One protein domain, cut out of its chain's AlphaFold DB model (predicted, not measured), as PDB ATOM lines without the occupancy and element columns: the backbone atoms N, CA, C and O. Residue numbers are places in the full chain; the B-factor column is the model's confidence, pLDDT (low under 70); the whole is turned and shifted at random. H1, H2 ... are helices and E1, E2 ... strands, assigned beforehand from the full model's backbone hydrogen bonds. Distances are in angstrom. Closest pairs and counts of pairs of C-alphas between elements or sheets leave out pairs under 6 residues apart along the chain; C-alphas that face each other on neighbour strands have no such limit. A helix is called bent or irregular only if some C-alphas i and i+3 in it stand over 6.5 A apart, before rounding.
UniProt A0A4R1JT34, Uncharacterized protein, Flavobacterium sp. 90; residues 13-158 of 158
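Overview. This is residues 13 to 158 of the 158 residues of an uncharacterized protein of Flavobacterium sp. 90 (UniProt A0A4R1JT34). A twisted sheet of four strands has helices H1, H2 and H4 over one face, and H3 packs on H4 and on residues 71 to 75 of H1. At the other end of the long axis the small hairpin of E2 and E3 sticks out, away from the helices. The printed part has 146 residues, with four named helices and six named strands in the order E1 E2 E3 E4 H1 H2 E5 H3 H4 E6; the class is mixed. The large sheet runs E4 E1 E6 E5, antiparallel throughout. The whole is compact, with a radius of gyration of the C-alphas of 15.7 A, but elongated, spanning 52 by 32 by 31 A.

Arrangement. E1, residues 19 to 25, is an inner strand. E2, residues 34 to 37, and E3, residues 43 to 46, form an antiparallel hairpin, with N 36 and O 44 2.8 A apart, and are apart from E1. E4, residues 56 to 61, is an edge strand antiparallel to E1, with N 22 and O 58 at 2.8 A. H1, residues 62 to 75, H2, residues 83 to 90, and H4, residues 133 to 148, are on one face of the sheet, an arrangement in two layers, helices over a sheet. E5, residues 101 to 103, is the other edge strand; H2 lies over it at a height over the sheet of 9.8 A. H3, residues 105 to 126, is only just not on the sheet, with 4 pairs of C-alphas within 10 A. It touches H1 about perpendicular, at 90 degrees, the closest C-alphas being those of Leu 72 and Gln 114, 6.4 A apart. H3 and H4 form a helical hairpin at a shallow tilt of 28 degrees, opposite ways, the closest C-alphas being those of Leu 112 and Tyr 140, 6.6 A apart. H4 runs along E1, at 17 degrees on the local plane. E6, residues 152 to 157, is antiparallel to E1, with N 23 and O 154 at 2.8 A, and to E5, with N 103 and O 153 at 2.8 A. Each O i to N i+4 pair is within hydrogen-bond range in H1, H2 and H4, and 14 of 18 in H3.

Along the chain. E1 begins at C-alpha 19 (30.892, -21.340, 4.084) and is 19.4 A long; E4 is 17.2 A, E6 17.4 A, H1 20.1 A and H4 22.6 A. H3, 26.2 A, has a kink of 49 degrees near residue 120 and is irregular, with C-alphas 121 and 124 8.6 A apart. E2, E3, H2 and E5 are shorter. E6 ends at C-alpha 157 (25.628, -23.220, 5.107).

Size, cuts and confidence. The C-alphas farthest apart are those of Glu 39 and Glu 124, at 52.9 A. The printed part has no cut and no long link. The mean pLDDT of the printed part is 85.2; residues 41 to 45, 77 to 79 and 91 to 99 are under 70.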
ATOM      1  N   ASP A  13      40.324 -17.616   3.846       86.06
ATOM      2  CA  ASP A  13      41.168 -17.916   2.677       86.06
ATOM      3  C   ASP A  13      40.373 -18.354   1.416       86.06
ATOM      4  O   ASP A  13      40.972 -18.638   0.375       86.06
ATOM      5  N   PHE A  14      39.040 -18.431   1.501       90.38
ATOM      6  CA  PHE A  14      38.118 -19.008   0.506       90.38
ATOM      7  C   PHE A  14      36.921 -18.093   0.195       90.38
ATOM      8  O   PHE A  14      35.857 -18.561  -0.206       90.38
ATOM      9  N   VAL A  15      37.082 -16.780   0.378       87.75
ATOM     10  CA  VAL A  15      36.019 -15.792   0.135       87.75
ATOM     11  C   VAL A  15      35.441 -15.938  -1.278       87.75
ATOM     12  O   VAL A  15      36.176 -15.852  -2.263       87.75
ATOM     13  N   GLY A  16      34.120 -16.102  -1.362       85.44
ATOM     14  CA  GLY A  16      33.382 -16.314  -2.613       85.44
ATOM     15  C   GLY A  16      32.957 -17.764  -2.855       85.44
ATOM     16  O   GLY A  16      32.134 -18.004  -3.732       85.44
ATOM     17  N   GLU A  17      33.474 -18.703  -2.062       89.62
ATOM     18  CA  GLU A  17      32.972 -20.076  -1.968       89.62
ATOM     19  C   GLU A  17      31.923 -20.197  -0.854       89.62
ATOM     20  O   GLU A  17      31.776 -19.289  -0.033       89.62
ATOM     21  N   PHE A  18      31.242 -21.341  -0.786       87.81
ATOM     22  CA  PHE A  18      30.326 -21.652   0.311       87.81
ATOM     23  C   PHE A  18      31.047 -21.804   1.656       87.81
ATOM     24  O   PHE A  18      32.130 -22.404   1.748       87.81
ATOM     25  N   GLU A  19      30.415 -21.292   2.707       90.00
ATOM     26  CA  GLU A  19      30.892 -21.340   4.084       90.00
ATOM     27  C   GLU A  19      30.000 -22.267   4.917       90.00
ATOM     28  O   GLU A  19      28.780 -22.209   4.854       90.00
ATOM     29  N   ILE A  20      30.598 -23.109   5.753       90.81
ATOM     30  CA  ILE A  20      29.885 -23.847   6.794       90.81
ATOM     31  C   ILE A  20      30.184 -23.182   8.128       90.81
ATOM     32  O   ILE A  20      31.350 -23.047   8.522       90.81
ATOM     33  N   ARG A  21      29.130 -22.800   8.853       92.19
ATOM     34  CA  ARG A  21      29.241 -22.235  10.198       92.19
ATOM     35  C   ARG A  21      28.591 -23.123  11.237       92.19
ATOM     36  O   ARG A  21      27.425 -23.486  11.126       92.19
ATOM     37  N   LEU A  22      29.348 -23.405  12.294       94.25
ATOM     38  CA  LEU A  22      28.862 -24.048  13.506       94.25
ATOM     39  C   LEU A  22      28.751 -23.011  14.620       94.25
ATOM     40  O   LEU A  22      29.765 -22.543  15.136       94.25
ATOM     41  N   TYR A  23      27.531 -22.671  15.009       94.00
ATOM     42  CA  TYR A  23      27.230 -21.706  16.058       94.00
ATOM     43  C   TYR A  23      27.026 -22.386  17.406       94.00
ATOM     44  O   TYR A  23      26.294 -23.368  17.498       94.00
ATOM     45  N   CYS A  24      27.579 -21.831  18.480       95.06
ATOM     46  CA  CYS A  24      27.254 -22.256  19.834       95.06
ATOM     47  C   CYS A  24      26.883 -21.091  20.749       95.06
ATOM     48  O   CYS A  24      27.404 -19.979  20.645       95.06
ATOM     49  N   ASN A  25      25.971 -21.371  21.675       95.06
ATOM     50  CA  ASN A  25      25.523 -20.449  22.710       95.06
ATOM     51  C   ASN A  25      25.000 -21.234  23.924       95.06
ATOM     52  O   ASN A  25      24.833 -22.457  23.886       95.06
ATOM     53  N   ALA A  26      24.762 -20.549  25.043       94.81
ATOM     54  CA  ALA A  26      24.153 -21.189  26.208       94.81
ATOM     55  C   ALA A  26      22.736 -21.678  25.868       94.81
ATOM     56  O   ALA A  26      22.004 -20.993  25.159       94.81
ATOM     57  N   LYS A  27      22.316 -22.822  26.423       92.38
ATOM     58  CA  LYS A  27      20.951 -23.366  26.240       92.38
ATOM     59  C   LYS A  27      19.842 -22.427  26.740       92.38
ATOM     60  O   LYS A  27      18.697 -22.553  26.335       92.38
ATOM     61  N   THR A  28      20.180 -21.498  27.636       91.19
ATOM     62  CA  THR A  28      19.273 -20.462  28.158       91.19
ATOM     63  C   THR A  28      19.187 -19.224  27.269       91.19
ATOM     64  O   THR A  28      18.373 -18.346  27.536       91.19
ATOM     65  N   THR A  29      20.047 -19.115  26.257       87.88
ATOM     66  CA  THR A  29      20.074 -17.998  25.315       87.88
ATOM     67  C   THR A  29      19.300 -18.401  24.066       87.88
ATOM     68  O   THR A  29      19.581 -19.441  23.477       87.88
ATOM     69  N   GLU A  30      18.338 -17.586  23.644       85.75
ATOM     70  CA  GLU A  30      17.666 -17.778  22.357       85.75
ATOM     71  C   GLU A  30      18.688 -17.657  21.218       85.75
ATOM     72  O   GLU A  30      19.480 -16.714  21.184       85.75
ATOM     73  N   PHE A  31      18.700 -18.625  20.300       83.75
ATOM     74  CA  PHE A  31      19.544 -18.539  19.115       83.75
ATOM     75  C   PHE A  31      18.915 -17.572  18.108       83.75
ATOM     76  O   PHE A  31      17.772 -17.759  17.694       83.75
ATOM     77  N   LYS A  32      19.660 -16.536  17.712       80.94
ATOM     78  CA  LYS A  32      19.181 -15.522  16.771       80.94
ATOM     79  C   LYS A  32      20.307 -15.044  15.862       80.94
ATOM     80  O   LYS A  32      21.272 -14.439  16.326       80.94
ATOM     81  N   LEU A  33      20.146 -15.286  14.564       78.19
ATOM     82  CA  LEU A  33      20.988 -14.693  13.530       78.19
ATOM     83  C   LEU A  33      20.629 -13.214  13.349       78.19
ATOM     84  O   LEU A  33      19.466 -12.819  13.489       78.19
ATOM     85  N   ASN A  34      21.621 -12.392  13.015       76.44
ATOM     86  CA  ASN A  34      21.357 -11.016  12.624       76.44
ATOM     87  C   ASN A  34      20.815 -11.014  11.194       76.44
ATOM     88  O   ASN A  34      21.530 -11.327  10.245       76.44
ATOM     89  N   ILE A  35      19.545 -10.656  11.042       75.19
ATOM     90  CA  ILE A  35      18.877 -10.556   9.746       75.19
ATOM     91  C   ILE A  35      18.424  -9.108   9.573       75.19
ATOM     92  O   ILE A  35      17.796  -8.539  10.466       75.19
ATOM     93  N   SER A  36      18.753  -8.515   8.429       70.25
ATOM     94  CA  SER A  36      18.212  -7.226   7.995       70.25
ATOM     95  C   SER A  36      17.214  -7.435   6.869       70.25
ATOM     96  O   SER A  36      17.469  -8.213   5.956       70.25
ATOM     97  N   GLU A  37      16.074  -6.761   6.939       74.62
ATOM     98  CA  GLU A  37      15.110  -6.723   5.843       74.62
ATOM     99  C   GLU A  37      15.475  -5.556   4.920       74.62
ATOM    100  O   GLU A  37      15.698  -4.432   5.378       74.62
ATOM    101  N   ASN A  38      15.600  -5.828   3.626       70.81
ATOM    102  CA  ASN A  38      15.795  -4.803   2.614       70.81
ATOM    103  C   ASN A  38      14.448  -4.173   2.222       70.81
ATOM    104  O   ASN A  38      13.383  -4.731   2.472       70.81
ATOM    105  N   GLU A  39      14.486  -3.003   1.579       71.81
ATOM    106  CA  GLU A  39      13.283  -2.222   1.230       71.81
ATOM    107  C   GLU A  39      12.287  -2.969   0.319       71.81
ATOM    108  O   GLU A  39      11.116  -2.606   0.236       71.81
ATOM    109  N   SER A  40      12.742  -4.032  -0.346       76.06
ATOM    110  CA  SER A  40      11.956  -4.927  -1.203       76.06
ATOM    111  C   SER A  40      11.295  -6.098  -0.453       76.06
ATOM    112  O   SER A  40      10.642  -6.921  -1.093       76.06
ATOM    113  N   GLY A  41      11.458  -6.192   0.872       62.94
ATOM    114  CA  GLY A  41      10.958  -7.301   1.698       62.94
ATOM    115  C   GLY A  41      11.805  -8.579   1.618       62.94
ATOM    116  O   GLY A  41      11.363  -9.644   2.040       62.94
ATOM    117  N   GLY A  42      13.007  -8.500   1.038       64.38
ATOM    118  CA  GLY A  42      13.996  -9.578   1.075       64.38
ATOM    119  C   GLY A  42      14.864  -9.494   2.328       64.38
ATOM    120  O   GLY A  42      15.007  -8.426   2.916       64.38
ATOM    121  N   TYR A  43      15.494 -10.597   2.721       61.88
ATOM    122  CA  TYR A  43      16.373 -10.639   3.889       61.88
ATOM    123  C   TYR A  43      17.848 -10.684   3.479       61.88
ATOM    124  O   TYR A  43      18.228 -11.364   2.530       61.88
ATOM    125  N   THR A  44      18.698  -9.961   4.202       64.62
ATOM    126  CA  THR A  44      20.157 -10.056   4.125       64.62
ATOM    127  C   THR A  44      20.680 -10.411   5.506       64.62
ATOM    128  O   THR A  44      20.472  -9.665   6.470       64.62
ATOM    129  N   GLN A  45      21.346 -11.559   5.608       66.31
ATOM    130  CA  GLN A  45      22.023 -11.965   6.830       66.31
ATOM    131  C   GLN A  45      23.234 -11.054   7.055       66.31
ATOM    132  O   GLN A  45      24.071 -10.869   6.174       66.31
ATOM    133  N   ILE A  46      23.303 -10.447   8.234       70.19
ATOM    134  CA  ILE A  46      24.458  -9.669   8.674       70.19
ATOM    135  C   ILE A  46      25.366 -10.634   9.433       70.19
ATOM    136  O   ILE A  46      24.932 -11.268  10.396       70.19
ATOM    137  N   SER A  47      26.629 -10.739   9.021       73.69
ATOM    138  CA  SER A  47      27.598 -11.606   9.694       73.69
ATOM    139  C   SER A  47      27.731 -11.237  11.174       73.69
ATOM    140  O   SER A  47      27.961 -10.076  11.524       73.69
ATOM    141  N   LEU A  48      27.598 -12.235  12.047       81.44
ATOM    142  CA  LEU A  48      27.810 -12.085  13.486       81.44
ATOM    143  C   LEU A  48      29.299 -11.870  13.788       81.44
ATOM    144  O   LEU A  48      30.174 -12.464  13.150       81.44
ATOM    145  N   LYS A  49      29.610 -11.073  14.814       87.94
ATOM    146  CA  LYS A  49      30.948 -11.071  15.430       87.94
ATOM    147  C   LYS A  49      31.033 -12.147  16.512       87.94
ATOM    148  O   LYS A  49      30.035 -12.482  17.142       87.94
ATOM    149  N   GLN A  50      32.234 -12.673  16.759       91.50
ATOM    150  CA  GLN A  50      32.463 -13.624  17.853       91.50
ATOM    151  C   GLN A  50      31.981 -13.041  19.194       91.50
ATOM    152  O   GLN A  50      32.392 -11.945  19.578       91.50
ATOM    153  N   GLY A  51      31.109 -13.766  19.897       89.38
ATOM    154  CA  GLY A  51      30.523 -13.377  21.183       89.38
ATOM    155  C   GLY A  51      29.296 -12.461  21.092       89.38
ATOM    156  O   GLY A  51      28.671 -12.179  22.119       89.38
ATOM    157  N   GLU A  52      28.915 -12.000  19.899       89.12
ATOM    158  CA  GLU A  52      27.724 -11.174  19.705       89.12
ATOM    159  C   GLU A  52      26.457 -11.960  20.065       89.12
ATOM    160  O   GLU A  52      26.325 -13.131  19.726       89.12
ATOM    161  N   ASN A  53      25.540 -11.343  20.817       87.31
ATOM    162  CA  ASN A  53      24.354 -12.009  21.379       87.31
ATOM    163  C   ASN A  53      24.671 -13.259  22.235       87.31
ATOM    164  O   ASN A  53      23.802 -14.098  22.466       87.31
ATOM    165  N   GLY A  54      25.910 -13.398  22.727       89.00
ATOM    166  CA  GLY A  54      26.363 -14.602  23.428       89.00
ATOM    167  C   GLY A  54      26.562 -15.811  22.507       89.00
ATOM    168  O   GLY A  54      26.580 -16.942  22.994       89.00
ATOM    169  N   ILE A  55      26.692 -15.574  21.200       91.25
ATOM    170  CA  ILE A  55      26.913 -16.581  20.167       91.25
ATOM    171  C   ILE A  55      28.382 -16.546  19.747       91.25
ATOM    172  O   ILE A  55      28.931 -15.498  19.409       91.25
ATOM    173  N   TYR A  56      29.017 -17.710  19.743       94.12
ATOM    174  CA  TYR A  56      30.327 -17.935  19.136       94.12
ATOM    175  C   TYR A  56      30.157 -18.860  17.943       94.12
ATOM    176  O   TYR A  56      29.199 -19.631  17.896       94.12
ATOM    177  N   TYR A  57      31.075 -18.811  16.985       94.00
ATOM    178  CA  TYR A  57      31.004 -19.709  15.838       94.00
ATOM    179  C   TYR A  57      32.362 -20.206  15.385       94.00
ATOM    180  O   TYR A  57      33.379 -19.547  15.585       94.00
ATOM    181  N   PHE A  58      32.346 -21.371  14.753       95.94
ATOM    182  CA  PHE A  58      33.444 -21.903  13.969       95.94
ATOM    183  C   PHE A  58      33.054 -21.854  12.493       95.94
ATOM    184  O   PHE A  58      31.993 -22.368  12.139       95.94
ATOM    185  N   SER A  59      33.890 -21.261  11.649       94.62
ATOM    186  CA  SER A  59      33.688 -21.170  10.204       94.62
ATOM    187  C   SER A  59      34.740 -21.961   9.437       94.62
ATOM    188  O   SER A  59      35.938 -21.891   9.728       94.62
ATOM    189  N   LEU A  60      34.295 -22.703   8.426       95.38
ATOM    190  CA  LEU A  60      35.159 -23.408   7.487       95.38
ATOM    191  C   LEU A  60      34.591 -23.354   6.070       95.38
ATOM    192  O   LEU A  60      33.391 -23.219   5.872       95.38
ATOM    193  N   TRP A  61      35.466 -23.493   5.080       94.12
ATOM    194  CA  TRP A  61      35.060 -23.707   3.694       94.12
ATOM    195  C   TRP A  61      34.267 -25.012   3.537       94.12
ATOM    196  O   TRP A  61      34.661 -26.039   4.097       94.12
ATOM    197  N   ASP A  62      33.199 -24.989   2.736       91.19
ATOM    198  CA  ASP A  62      32.349 -26.153   2.440       91.19
ATOM    199  C   ASP A  62      33.162 -27.358   1.941       91.19
ATOM    200  O   ASP A  62      32.952 -28.476   2.392       91.19
ATOM    201  N   GLY A  63      34.209 -27.140   1.138       90.69
ATOM    202  CA  GLY A  63      35.078 -28.233   0.689       90.69
ATOM    203  C   GLY A  63      35.873 -28.924   1.809       90.69
ATOM    204  O   GLY A  63      36.197 -30.105   1.690       90.69
ATOM    205  N   TYR A  64      36.170 -28.243   2.924       92.94
ATOM    206  CA  TYR A  64      36.720 -28.919   4.109       92.94
ATOM    207  C   TYR A  64      35.670 -29.772   4.812       92.94
ATOM    208  O   TYR A  64      35.999 -30.832   5.349       92.94
ATOM    209  N   PHE A  65      34.427 -29.293   4.837       92.12
ATOM    210  CA  PHE A  65      33.320 -30.006   5.448       92.12
ATOM    211  C   PHE A  65      32.978 -31.258   4.639       92.12
ATOM    212  O   PHE A  65      32.925 -32.339   5.215       92.12
ATOM    213  N   ASP A  66      32.893 -31.142   3.315       89.75
ATOM    214  CA  ASP A  66      32.705 -32.250   2.375       89.75
ATOM    215  C   ASP A  66      33.779 -33.343   2.537       89.75
ATOM    216  O   ASP A  66      33.470 -34.509   2.795       89.75
ATOM    217  N   GLN A  67      35.063 -32.962   2.529       90.62
ATOM    218  CA  GLN A  67      36.174 -33.893   2.781       90.62
ATOM    219  C   GLN A  67      36.033 -34.612   4.125       90.62
ATOM    220  O   GLN A  67      36.259 -35.824   4.221       90.62
ATOM    221  N   LEU A  68      35.658 -33.871   5.173       91.75
ATOM    222  CA  LEU A  68      35.411 -34.446   6.485       91.75
ATOM    223  C   LEU A  68      34.267 -35.463   6.411       91.75
ATOM    224  O   LEU A  68      34.462 -36.597   6.847       91.75
ATOM    225  N   MET A  69      33.117 -35.096   5.838       89.12
ATOM    226  CA  MET A  69      31.945 -35.971   5.722       89.12
ATOM    227  C   MET A  69      32.276 -37.255   4.964       89.12
ATOM    228  O   MET A  69      31.996 -38.337   5.477       89.12
ATOM    229  N   HIS A  70      32.986 -37.170   3.838       87.06
ATOM    230  CA  HIS A  70      33.439 -38.339   3.086       87.06
ATOM    231  C   HIS A  70      34.328 -39.281   3.905       87.06
ATOM    232  O   HIS A  70      34.177 -40.507   3.838       87.06
ATOM    233  N   ILE A  71      35.249 -38.746   4.712       87.94
ATOM    234  CA  ILE A  71      36.075 -39.577   5.596       87.94
ATOM    235  C   ILE A  71      35.212 -40.220   6.683       87.94
ATOM    236  O   ILE A  71      35.368 -41.414   6.948       87.94
ATOM    237  N   LEU A  72      34.299 -39.472   7.307       86.75
ATOM    238  CA  LEU A  72      33.429 -40.022   8.349       86.75
ATOM    239  C   LEU A  72      32.494 -41.102   7.778       86.75
ATOM    240  O   LEU A  72      32.369 -42.164   8.384       86.75
ATOM    241  N   TYR A  73      31.924 -40.881   6.592       80.94
ATOM    242  CA  TYR A  73      31.063 -41.821   5.873       80.94
ATOM    243  C   TYR A  73      31.774 -43.143   5.580       80.94
ATOM    244  O   TYR A  73      31.287 -44.210   5.945       80.94
ATOM    245  N   ASN A  74      32.972 -43.081   4.989       82.25
ATOM    246  CA  ASN A  74      33.730 -44.273   4.598       82.25
ATOM    247  C   ASN A  74      34.201 -45.126   5.787       82.25
ATOM    248  O   ASN A  74      34.576 -46.284   5.603       82.25
ATOM    249  N   ASN A  75      34.206 -44.561   6.996       77.75
ATOM    250  CA  ASN A  75      34.573 -45.268   8.220       77.75
ATOM    251  C   ASN A  75      33.353 -45.637   9.089       77.75
ATOM    252  O   ASN A  75      33.525 -46.290  10.119       77.75
ATOM    253  N   ALA A  76      32.134 -45.262   8.683       75.31
ATOM    254  CA  ALA A  76      30.899 -45.537   9.409       75.31
ATOM    255  C   ALA A  76      30.112 -46.709   8.799       75.31
ATOM    256  O   ALA A  76      30.092 -46.924   7.589       75.31
ATOM    257  N   THR A  77      29.383 -47.449   9.636       65.62
ATOM    258  CA  THR A  77      28.288 -48.309   9.169       65.62
ATOM    259  C   THR A  77      27.048 -47.439   8.948       65.62
ATOM    260  O   THR A  77      26.610 -46.749   9.866       65.62
ATOM    261  N   SER A  78      26.480 -47.456   7.740       59.12
ATOM    262  CA  SER A  78      25.468 -46.490   7.264       59.12
ATOM    263  C   SER A  78      24.199 -46.343   8.120       59.12
ATOM    264  O   SER A  78      23.509 -45.336   8.005       59.12
ATOM    265  N   SER A  79      23.882 -47.295   9.002       59.31
ATOM    266  CA  SER A  79      22.711 -47.248   9.891       59.31
ATOM    267  C   SER A  79      22.832 -46.292  11.090       59.31
ATOM    268  O   SER A  79      21.897 -46.221  11.882       59.31
ATOM    269  N   GLU A  80      23.958 -45.587  11.256       73.50
ATOM    270  CA  GLU A  80      24.250 -44.780  12.459       73.50
ATOM    271  C   GLU A  80      24.662 -43.323  12.177       73.50
ATOM    272  O   GLU A  80      25.118 -42.636  13.092       73.50
ATOM    273  N   LEU A  81      24.548 -42.836  10.936       85.88
ATOM    274  CA  LEU A  81      24.976 -41.471  10.616       85.88
ATOM    275  C   LEU A  81      24.067 -40.418  11.284       85.88
ATOM    276  O   LEU A  81      22.843 -40.570  11.264       85.88
ATOM    277  N   PRO A  82      24.647 -39.337  11.843       89.25
ATOM    278  CA  PRO A  82      23.906 -38.155  12.266       89.25
ATOM    279  C   PRO A  82      22.982 -37.620  11.176       89.25
ATOM    280  O   PRO A  82      23.336 -37.626   9.993       89.25
ATOM    281  N   LYS A  83      21.823 -37.097  11.583       86.06
ATOM    282  CA  LYS A  83      20.827 -36.553  10.665       86.06
ATOM    283  C   LYS A  83      21.406 -35.391   9.866       86.06
ATOM    284  O   LYS A  83      21.292 -35.417   8.651       86.06
ATOM    285  N   PHE A  84      22.112 -34.464  10.513       85.75
ATOM    286  CA  PHE A  84      22.687 -33.303   9.823       85.75
ATOM    287  C   PHE A  84      23.699 -33.684   8.722       85.75
ATOM    288  O   PHE A  84      23.850 -32.969   7.734       85.75
ATOM    289  N   ILE A  85      24.379 -34.832   8.868       85.81
ATOM    290  CA  ILE A  85      25.287 -35.382   7.849       85.81
ATOM    291  C   ILE A  85      24.484 -35.999   6.702       85.81
ATOM    292  O   ILE A  85      24.774 -35.743   5.538       85.81
ATOM    293  N   LEU A  86      23.455 -36.791   7.024       83.38
ATOM    294  CA  LEU A  86      22.552 -37.363   6.021       83.38
ATOM    295  C   LEU A  86      21.839 -36.272   5.217       83.38
ATOM    296  O   LEU A  86      21.716 -36.389   4.003       83.38
ATOM    297  N   ASP A  87      21.397 -35.209   5.880       80.50
ATOM    298  CA  ASP A  87      20.739 -34.065   5.257       80.50
ATOM    299  C   ASP A  87      21.698 -33.293   4.341       80.50
ATOM    300  O   ASP A  87      21.297 -32.869   3.256       80.50
ATOM    301  N   TYR A  88      22.968 -33.149   4.736       80.81
ATOM    302  CA  TYR A  88      24.004 -32.563   3.883       80.81
ATOM    303  C   TYR A  88      24.219 -33.373   2.596       80.81
ATOM    304  O   TYR A  88      24.205 -32.800   1.508       80.81
ATOM    305  N   GLU A  89      24.320 -34.700   2.711       75.38
ATOM    306  CA  GLU A  89      24.504 -35.624   1.581       75.38
ATOM    307  C   GLU A  89      23.274 -35.691   0.655       75.38
ATOM    308  O   GLU A  89      23.401 -35.636  -0.567       75.38
ATOM    309  N   ILE A  90      22.065 -35.810   1.219       70.94
ATOM    310  CA  ILE A  90      20.815 -35.950   0.448       70.94
ATOM    311  C   ILE A  90      20.413 -34.624  -0.214       70.94
ATOM    312  O   ILE A  90      19.791 -34.627  -1.276       70.94
ATOM    313  N   GLY A  91      20.726 -33.495   0.424       59.62
ATOM    314  CA  GLY A  91      20.244 -32.172   0.039       59.62
ATOM    315  C   GLY A  91      21.125 -31.389  -0.934       59.62
ATOM    316  O   GLY A  91      20.895 -30.190  -1.052       59.62
ATOM    317  N   GLU A  92      22.137 -32.002  -1.568       54.31
ATOM    318  CA  GLU A  92      23.199 -31.281  -2.309       54.31
ATOM    319  C   GLU A  92      23.779 -30.109  -1.486       54.31
ATOM    320  O   GLU A  92      24.022 -29.012  -1.988       54.31
ATOM    321  N   GLY A  93      23.978 -30.344  -0.185       52.69
ATOM    322  CA  GLY A  93      24.460 -29.342   0.753       52.69
ATOM    323  C   GLY A  93      23.480 -28.189   0.935       52.69
ATOM    324  O   GLY A  93      23.743 -27.117   0.410       52.69
ATOM    325  N   TRP A  94      22.421 -28.424   1.720       60.47
ATOM    326  CA  TRP A  94      21.584 -27.429   2.411       60.47
ATOM    327  C   TRP A  94      21.089 -26.260   1.538       60.47
ATOM    328  O   TRP A  94      21.833 -25.371   1.138       60.47
ATOM    329  N   VAL A  95      19.781 -26.221   1.280       52.28
ATOM    330  CA  VAL A  95      19.156 -25.146   0.494       52.28
ATOM    331  C   VAL A  95      19.375 -23.782   1.169       52.28
ATOM    332  O   VAL A  95      19.279 -23.680   2.387       52.28
ATOM    333  N   TRP A  96      19.608 -22.744   0.355       50.84
ATOM    334  CA  TRP A  96      19.879 -21.322   0.662       50.84
ATOM    335  C   TRP A  96      18.923 -20.587   1.627       50.84
ATOM    336  O   TRP A  96      19.050 -19.378   1.822       50.84
ATOM    337  N   ASP A  97      17.956 -21.272   2.223       51.09
ATOM    338  CA  ASP A  97      17.045 -20.678   3.187       51.09
ATOM    339  C   ASP A  97      17.575 -20.942   4.588       51.09
ATOM    340  O   ASP A  97      17.610 -22.105   4.979       51.09
ATOM    341  N   VAL A  98      17.962 -19.848   5.271       53.72
ATOM    342  CA  VAL A  98      18.216 -19.483   6.701       53.72
ATOM    343  C   VAL A  98      17.928 -20.518   7.815       53.72
ATOM    344  O   VAL A  98      17.678 -20.189   8.979       53.72
ATOM    345  N   SER A  99      17.945 -21.791   7.486       64.31
ATOM    346  CA  SER A  99      17.647 -22.915   8.336       64.31
ATOM    347  C   SER A  99      18.954 -23.291   9.003       64.31
ATOM    348  O   SER A  99      19.948 -23.666   8.388       64.31
ATOM    349  N   ASN A 100      18.972 -23.057  10.304       74.38
ATOM    350  CA  ASN A 100      19.985 -23.601  11.177       74.38
ATOM    351  C   ASN A 100      19.452 -24.938  11.693       74.38
ATOM    352  O   ASN A 100      18.298 -25.024  12.118       74.38
ATOM    353  N   GLU A 101      20.271 -25.983  11.638       86.19
ATOM    354  CA  GLU A 101      19.926 -27.268  12.248       86.19
ATOM    355  C   GLU A 101      20.548 -27.334  13.636       86.19
ATOM    356  O   GLU A 101      21.743 -27.081  13.801       86.19
ATOM    357  N   LEU A 102      19.740 -27.676  14.639       91.00
ATOM    358  CA  LEU A 102      20.222 -27.955  15.984       91.00
ATOM    359  C   LEU A 102      20.840 -29.358  16.018       91.00
ATOM    360  O   LEU A 102      20.123 -30.354  15.927       91.00
ATOM    361  N   ILE A 103      22.153 -29.433  16.228       93.19
ATOM    362  CA  ILE A 103      22.870 -30.697  16.414       93.19
ATOM    363  C   ILE A 103      22.550 -31.243  17.808       93.19
ATOM    364  O   ILE A 103      22.804 -30.598  18.833       93.19
ATOM    365  N   THR A 104      22.017 -32.461  17.863       94.44
ATOM    366  CA  THR A 104      21.714 -33.130  19.130       94.44
ATOM    367  C   THR A 104      22.987 -33.577  19.854       94.44
ATOM    368  O   THR A 104      24.052 -33.765  19.266       94.44
ATOM    369  N   GLU A 105      22.885 -33.821  21.162       94.75
ATOM    370  CA  GLU A 105      24.023 -34.329  21.939       94.75
ATOM    371  C   GLU A 105      24.521 -35.690  21.420       94.75
ATOM    372  O   GLU A 105      25.727 -35.935  21.379       94.75
ATOM    373  N   THR A 106      23.610 -36.569  20.990       94.25
ATOM    374  CA  THR A 106      23.954 -37.874  20.405       94.25
ATOM    375  C   THR A 106      24.777 -37.713  19.130       94.25
ATOM    376  O   THR A 106      25.793 -38.388  18.970       94.25
ATOM    377  N   GLU A 107      24.392 -36.786  18.258       93.81
ATOM    378  CA  GLU A 107      25.110 -36.504  17.014       93.81
ATOM    379  C   GLU A 107      26.473 -35.869  17.281       93.81
ATOM    380  O   GLU A 107      27.479 -36.325  16.741       93.81
ATOM    381  N   LEU A 108      26.545 -34.889  18.187       96.00
ATOM    382  CA  LEU A 108      27.812 -34.298  18.619       96.00
ATOM    383  C   LEU A 108      28.763 -35.362  19.187       96.00
ATOM    384  O   LEU A 108      29.957 -35.377  18.878       96.00
ATOM    385  N   ASN A 109      28.239 -36.276  20.005       94.88
ATOM    386  CA  ASN A 109      29.004 -37.391  20.554       94.88
ATOM    387  C   ASN A 109      29.536 -38.304  19.456       94.88
ATOM    388  O   ASN A 109      30.710 -38.677  19.498       94.88
ATOM    389  N   TRP A 110      28.693 -38.633  18.482       93.75
ATOM    390  CA  TRP A 110      29.079 -39.450  17.344       93.75
ATOM    391  C   TRP A 110      30.215 -38.793  16.553       93.75
ATOM    392  O   TRP A 110      31.266 -39.406  16.369       93.75
ATOM    393  N   VAL A 111      30.071 -37.514  16.187       93.44
ATOM    394  CA  VAL A 111      31.078 -36.764  15.413       93.44
ATOM    395  C   VAL A 111      32.406 -36.702  16.159       93.44
ATOM    396  O   VAL A 111      33.458 -36.975  15.585       93.44
ATOM    397  N   LEU A 112      32.377 -36.403  17.461       95.44
ATOM    398  CA  LEU A 112      33.581 -36.374  18.291       95.44
ATOM    399  C   LEU A 112      34.285 -37.733  18.342       95.44
ATOM    400  O   LEU A 112      35.516 -37.784  18.302       95.44
ATOM    401  N   VAL A 113      33.532 -38.829  18.453       93.25
ATOM    402  CA  VAL A 113      34.109 -40.178  18.423       93.25
ATOM    403  C   VAL A 113      34.756 -40.427  17.067       93.25
ATOM    404  O   VAL A 113      35.933 -40.774  17.037       93.25
ATOM    405  N   GLN A 114      34.044 -40.168  15.972       91.69
ATOM    406  CA  GLN A 114      34.510 -40.486  14.625       91.69
ATOM    407  C   GLN A 114      35.701 -39.635  14.186       91.69
ATOM    408  O   GLN A 114      36.680 -40.179  13.680       91.69
ATOM    409  N   ILE A 115      35.703 -38.326  14.459       93.44
ATOM    410  CA  ILE A 115      36.886 -37.486  14.205       93.44
ATOM    411  C   ILE A 115      38.086 -38.031  14.984       93.44
ATOM    412  O   ILE A 115      39.187 -38.147  14.441       93.44
ATOM    413  N   LYS A 116      37.891 -38.419  16.250       93.62
ATOM    414  CA  LYS A 116      38.979 -38.951  17.072       93.62
ATOM    415  C   LYS A 116      39.509 -40.282  16.533       93.62
ATOM    416  O   LYS A 116      40.719 -40.433  16.372       93.62
ATOM    417  N   THR A 117      38.631 -41.252  16.293       90.94
ATOM    418  CA  THR A 117      39.017 -42.620  15.920       90.94
ATOM    419  C   THR A 117      39.497 -42.717  14.484       90.94
ATOM    420  O   THR A 117      40.488 -43.398  14.227       90.94
ATOM    421  N   SER A 118      38.825 -42.028  13.567       89.00
ATOM    422  CA  SER A 118      39.079 -42.137  12.133       89.00
ATOM    423  C   SER A 118      40.195 -41.195  11.707       89.00
ATOM    424  O   SER A 118      41.071 -41.627  10.966       89.00
ATOM    425  N   ILE A 119      40.247 -39.967  12.237       91.38
ATOM    426  CA  ILE A 119      41.181 -38.933  11.763       91.38
ATOM    427  C   ILE A 119      42.337 -38.718  12.741       91.38
ATOM    428  O   ILE A 119      43.488 -38.968  12.387       91.38
ATOM    429  N   MET A 120      42.063 -38.291  13.978       91.38
ATOM    430  CA  MET A 120      43.115 -37.871  14.921       91.38
ATOM    431  C   MET A 120      44.087 -39.010  15.257       91.38
ATOM    432  O   MET A 120      45.305 -38.826  15.233       91.38
ATOM    433  N   ASN A 121      43.573 -40.219  15.494       91.31
ATOM    434  CA  ASN A 121      44.409 -41.399  15.744       91.31
ATOM    435  C   ASN A 121      45.213 -41.856  14.510       91.31
ATOM    436  O   ASN A 121      46.172 -42.608  14.659       91.31
ATOM    437  N   ASN A 122      44.850 -41.398  13.307       88.12
ATOM    438  CA  ASN A 122      45.493 -41.738  12.036       88.12
ATOM    439  C   ASN A 122      46.071 -40.489  11.348       88.12
ATOM    440  O   ASN A 122      46.068 -40.400  10.120       88.12
ATOM    441  N   THR A 123      46.567 -39.521  12.127       88.62
ATOM    442  CA  THR A 123      47.030 -38.215  11.618       88.62
ATOM    443  C   THR A 123      48.004 -38.349  10.441       88.62
ATOM    444  O   THR A 123      47.855 -37.653   9.443       88.62
ATOM    445  N   GLU A 124      48.954 -39.287  10.492       87.88
ATOM    446  CA  GLU A 124      49.926 -39.495   9.407       87.88
ATOM    447  C   GLU A 124      49.289 -39.869   8.061       87.88
ATOM    448  O   GLU A 124      49.829 -39.508   7.016       87.88
ATOM    449  N   LYS A 125      48.135 -40.547   8.083       87.44
ATOM    450  CA  LYS A 125      47.374 -40.902   6.883       87.44
ATOM    451  C   LYS A 125      46.652 -39.681   6.308       87.44
ATOM    452  O   LYS A 125      46.758 -39.422   5.117       87.44
ATOM    453  N   TYR A 126      45.961 -38.922   7.160       86.31
ATOM    454  CA  TYR A 126      45.011 -37.890   6.724       86.31
ATOM    455  C   TYR A 126      45.580 -36.466   6.672       86.31
ATOM    456  O   TYR A 126      44.949 -35.586   6.094       86.31
ATOM    457  N   LYS A 127      46.769 -36.203   7.229       84.38
ATOM    458  CA  LYS A 127      47.350 -34.846   7.276       84.38
ATOM    459  C   LYS A 127      47.503 -34.173   5.909       84.38
ATOM    460  O   LYS A 127      47.502 -32.951   5.850       84.38
ATOM    461  N   ASN A 128      47.630 -34.965   4.843       85.31
ATOM    462  CA  ASN A 128      47.763 -34.485   3.467       85.31
ATOM    463  C   ASN A 128      46.445 -34.545   2.674       85.31
ATOM    464  O   ASN A 128      46.414 -34.070   1.543       85.31
ATOM    465  N   GLU A 129      45.384 -35.147   3.227       83.88
ATOM    466  CA  GLU A 129      44.062 -35.186   2.581       83.88
ATOM    467  C   GLU A 129      43.324 -33.851   2.748       83.88
ATOM    468  O   GLU A 129      42.570 -33.450   1.867       83.88
ATOM    469  N   PHE A 130      43.614 -33.119   3.827       83.75
ATOM    470  CA  PHE A 130      43.095 -31.773   4.056       83.75
ATOM    471  C   PHE A 130      44.113 -30.712   3.642       83.75
ATOM    472  O   PHE A 130      45.286 -30.785   4.010       83.75
ATOM    473  N   ARG A 131      43.649 -29.638   2.991       85.38
ATOM    474  CA  ARG A 131      44.489 -28.445   2.757       85.38
ATOM    475  C   ARG A 131      44.932 -27.773   4.071       85.38
ATOM    476  O   ARG A 131      45.981 -27.137   4.096       85.38
ATOM    477  N   SER A 132      44.190 -27.967   5.166       90.06
ATOM    478  CA  SER A 132      44.608 -27.600   6.522       90.06
ATOM    479  C   SER A 132      44.128 -28.627   7.550       90.06
ATOM    480  O   SER A 132      42.965 -28.628   7.949       90.06
ATOM    481  N   PHE A 133      45.030 -29.485   8.036       91.25
ATOM    482  CA  PHE A 133      44.714 -30.403   9.140       91.25
ATOM    483  C   PHE A 133      44.429 -29.663  10.461       91.25
ATOM    484  O   PHE A 133      43.662 -30.136  11.305       91.25
ATOM    485  N   ASP A 134      44.993 -28.462  10.621       93.19
ATOM    486  CA  ASP A 134      44.701 -27.582  11.753       93.19
ATOM    487  C   ASP A 134      43.223 -27.183  11.798       93.19
ATOM    488  O   ASP A 134      42.683 -27.043  12.895       93.19
ATOM    489  N   CYS A 135      42.552 -27.059  10.644       94.38
ATOM    490  CA  CYS A 135      41.107 -26.823  10.578       94.38
ATOM    491  C   CYS A 135      40.341 -27.940  11.291       94.38
ATOM    492  O   CYS A 135      39.541 -27.674  12.186       94.38
ATOM    493  N   ILE A 136      40.643 -29.200  10.969       94.69
ATOM    494  CA  ILE A 136      39.972 -30.360  11.572       94.69
ATOM    495  C   ILE A 136      40.326 -30.494  13.054       94.69
ATOM    496  O   ILE A 136      39.470 -30.815  13.878       94.69
ATOM    497  N   SER A 137      41.575 -30.192  13.413       94.25
ATOM    498  CA  SER A 137      42.028 -30.214  14.805       94.25
ATOM    499  C   SER A 137      41.318 -29.149  15.650       94.25
ATOM    500  O   SER A 137      40.833 -29.452  16.739       94.25
ATOM    501  N   ASN A 138      41.191 -27.917  15.149       96.69
ATOM    502  CA  ASN A 138      40.480 -26.846  15.850       96.69
ATOM    503  C   ASN A 138      38.966 -27.080  15.869       96.69
ATOM    504  O   ASN A 138      38.351 -26.826  16.903       96.69
ATOM    505  N   LEU A 139      38.378 -27.637  14.803       97.06
ATOM    506  CA  LEU A 139      36.975 -28.060  14.796       97.06
ATOM    507  C   LEU A 139      36.720 -29.102  15.891       97.06
ATOM    508  O   LEU A 139      35.804 -28.942  16.695       97.06
ATOM    509  N   TYR A 140      37.561 -30.138  15.984       96.56
ATOM    510  CA  TYR A 140      37.454 -31.153  17.035       96.56
ATOM    511  C   TYR A 140      37.491 -30.535  18.438       96.56
ATOM    512  O   TYR A 140      36.675 -30.868  19.302       96.56
ATOM    513  N   LEU A 141      38.431 -29.616  18.667       97.25
ATOM    514  CA  LEU A 141      38.558 -28.905  19.932       97.25
ATOM    515  C   LEU A 141      37.326 -28.028  20.206       97.25
ATOM    516  O   LEU A 141      36.780 -28.091  21.308       97.25
ATOM    517  N   PHE A 142      36.835 -27.277  19.221       98.06
ATOM    518  CA  PHE A 142      35.621 -26.467  19.338       98.06
ATOM    519  C   PHE A 142      34.401 -27.318  19.722       98.06
ATOM    520  O   PHE A 142      33.722 -27.023  20.705       98.06
ATOM    521  N   LEU A 143      34.172 -28.439  19.036       97.62
ATOM    522  CA  LEU A 143      33.092 -29.379  19.358       97.62
ATOM    523  C   LEU A 143      33.232 -29.960  20.776       97.62
ATOM    524  O   LEU A 143      32.247 -30.118  21.503       97.62
ATOM    525  N   LYS A 144      34.466 -30.236  21.214       97.19
ATOM    526  CA  LYS A 144      34.744 -30.690  22.582       97.19
ATOM    527  C   LYS A 144      34.420 -29.602  23.605       97.19
ATOM    528  O   LYS A 144      33.825 -29.910  24.632       97.19
ATOM    529  N   PHE A 145      34.758 -28.344  23.315       96.88
ATOM    530  CA  PHE A 145      34.404 -27.196  24.152       96.88
ATOM    531  C   PHE A 145      32.889 -27.060  24.314       96.88
ATOM    532  O   PHE A 145      32.410 -26.927  25.441       96.88
ATOM    533  N   VAL A 146      32.139 -27.144  23.212       97.19
ATOM    534  CA  VAL A 146      30.668 -27.103  23.212       97.19
ATOM    535  C   VAL A 146      30.102 -28.170  24.147       97.19
ATOM    536  O   VAL A 146      29.293 -27.859  25.024       97.19
ATOM    537  N   LYS A 147      30.588 -29.412  24.018       96.75
ATOM    538  CA  LYS A 147      30.172 -30.531  24.868       96.75
ATOM    539  C   LYS A 147      30.525 -30.314  26.341       96.75
ATOM    540  O   LYS A 147      29.667 -30.472  27.203       96.75
ATOM    541  N   GLU A 148      31.775 -29.962  26.640       96.25
ATOM    542  CA  GLU A 148      32.273 -29.779  28.014       96.25
ATOM    543  C   GLU A 148      31.522 -28.677  28.772       96.25
ATOM    544  O   GLU A 148      31.362 -28.771  29.987       96.25
ATOM    545  N   ASN A 149      31.030 -27.662  28.058       95.38
ATOM    546  CA  ASN A 149      30.286 -26.539  28.629       95.38
ATOM    547  C   ASN A 149      28.763 -26.676  28.473       95.38
ATOM    548  O   ASN A 149      28.036 -25.741  28.802       95.38
ATOM    549  N   ASN A 150      28.270 -27.830  28.001       95.88
ATOM    550  CA  ASN A 150      26.842 -28.116  27.836       95.88
ATOM    551  C   ASN A 150      26.099 -27.049  26.999       95.88
ATOM    552  O   ASN A 150      24.976 -26.646  27.323       95.88
ATOM    553  N   LEU A 151      26.742 -26.568  25.935       95.94
ATOM    554  CA  LEU A 151      26.192 -25.562  25.029       95.94
ATOM    555  C   LEU A 151      25.254 -26.206  24.003       95.94
ATOM    556  O   LEU A 151      25.328 -27.408  23.746       95.94
ATOM    557  N   GLN A 152      24.359 -25.405  23.424       95.69
ATOM    558  CA  GLN A 152      23.669 -25.811  22.199       95.69
ATOM    559  C   GLN A 152      24.564 -25.530  20.990       95.69
ATOM    560  O   GLN A 152      25.418 -24.640  21.046       95.69
ATOM    561  N   LEU A 153      24.376 -26.307  19.928       96.19
ATOM    562  CA  LEU A 153      25.184 -26.260  18.718       96.19
ATOM    563  C   LEU A 153      24.263 -26.257  17.509       96.19
ATOM    564  O   LEU A 153      23.489 -27.190  17.330       96.19
ATOM    565  N   HIS A 154      24.382 -25.233  16.683       92.44
ATOM    566  CA  HIS A 154      23.687 -25.147  15.415       92.44
ATOM    567  C   HIS A 154      24.695 -25.209  14.278       92.44
ATOM    568  O   HIS A 154      25.828 -24.761  14.442       92.44
ATOM    569  N   ILE A 155      24.288 -25.729  13.131       90.44
ATOM    570  CA  ILE A 155      25.075 -25.684  11.897       90.44
ATOM    571  C   ILE A 155      24.260 -25.017  10.792       90.44
ATOM    572  O   ILE A 155      23.030 -25.033  10.837       90.44
ATOM    573  N   THR A 156      24.942 -24.348   9.868       85.69
ATOM    574  CA  THR A 156      24.356 -23.755   8.666       85.69
ATOM    575  C   THR A 156      25.376 -23.686   7.533       85.69
ATOM    576  O   THR A 156      26.586 -23.738   7.782       85.69
ATOM    577  N   LYS A 157      24.865 -23.535   6.312       85.81
ATOM    578  CA  LYS A 157      25.628 -23.220   5.107       85.81
ATOM    579  C   LYS A 157      25.300 -21.785   4.686       85.81
ATOM    580  O   LYS A 157      24.123 -21.456   4.564       85.81
ATOM    581  N   GLU A 158      26.327 -20.957   4.512       79.88
ATOM    582  CA  GLU A 158      26.255 -19.540   4.109       79.88
ATOM    583  C   GLU A 158      26.897 -19.286   2.740       79.88
ATOM    584  O   GLU A 158      27.842 -20.025   2.360       79.88
TER     585      GLU A 158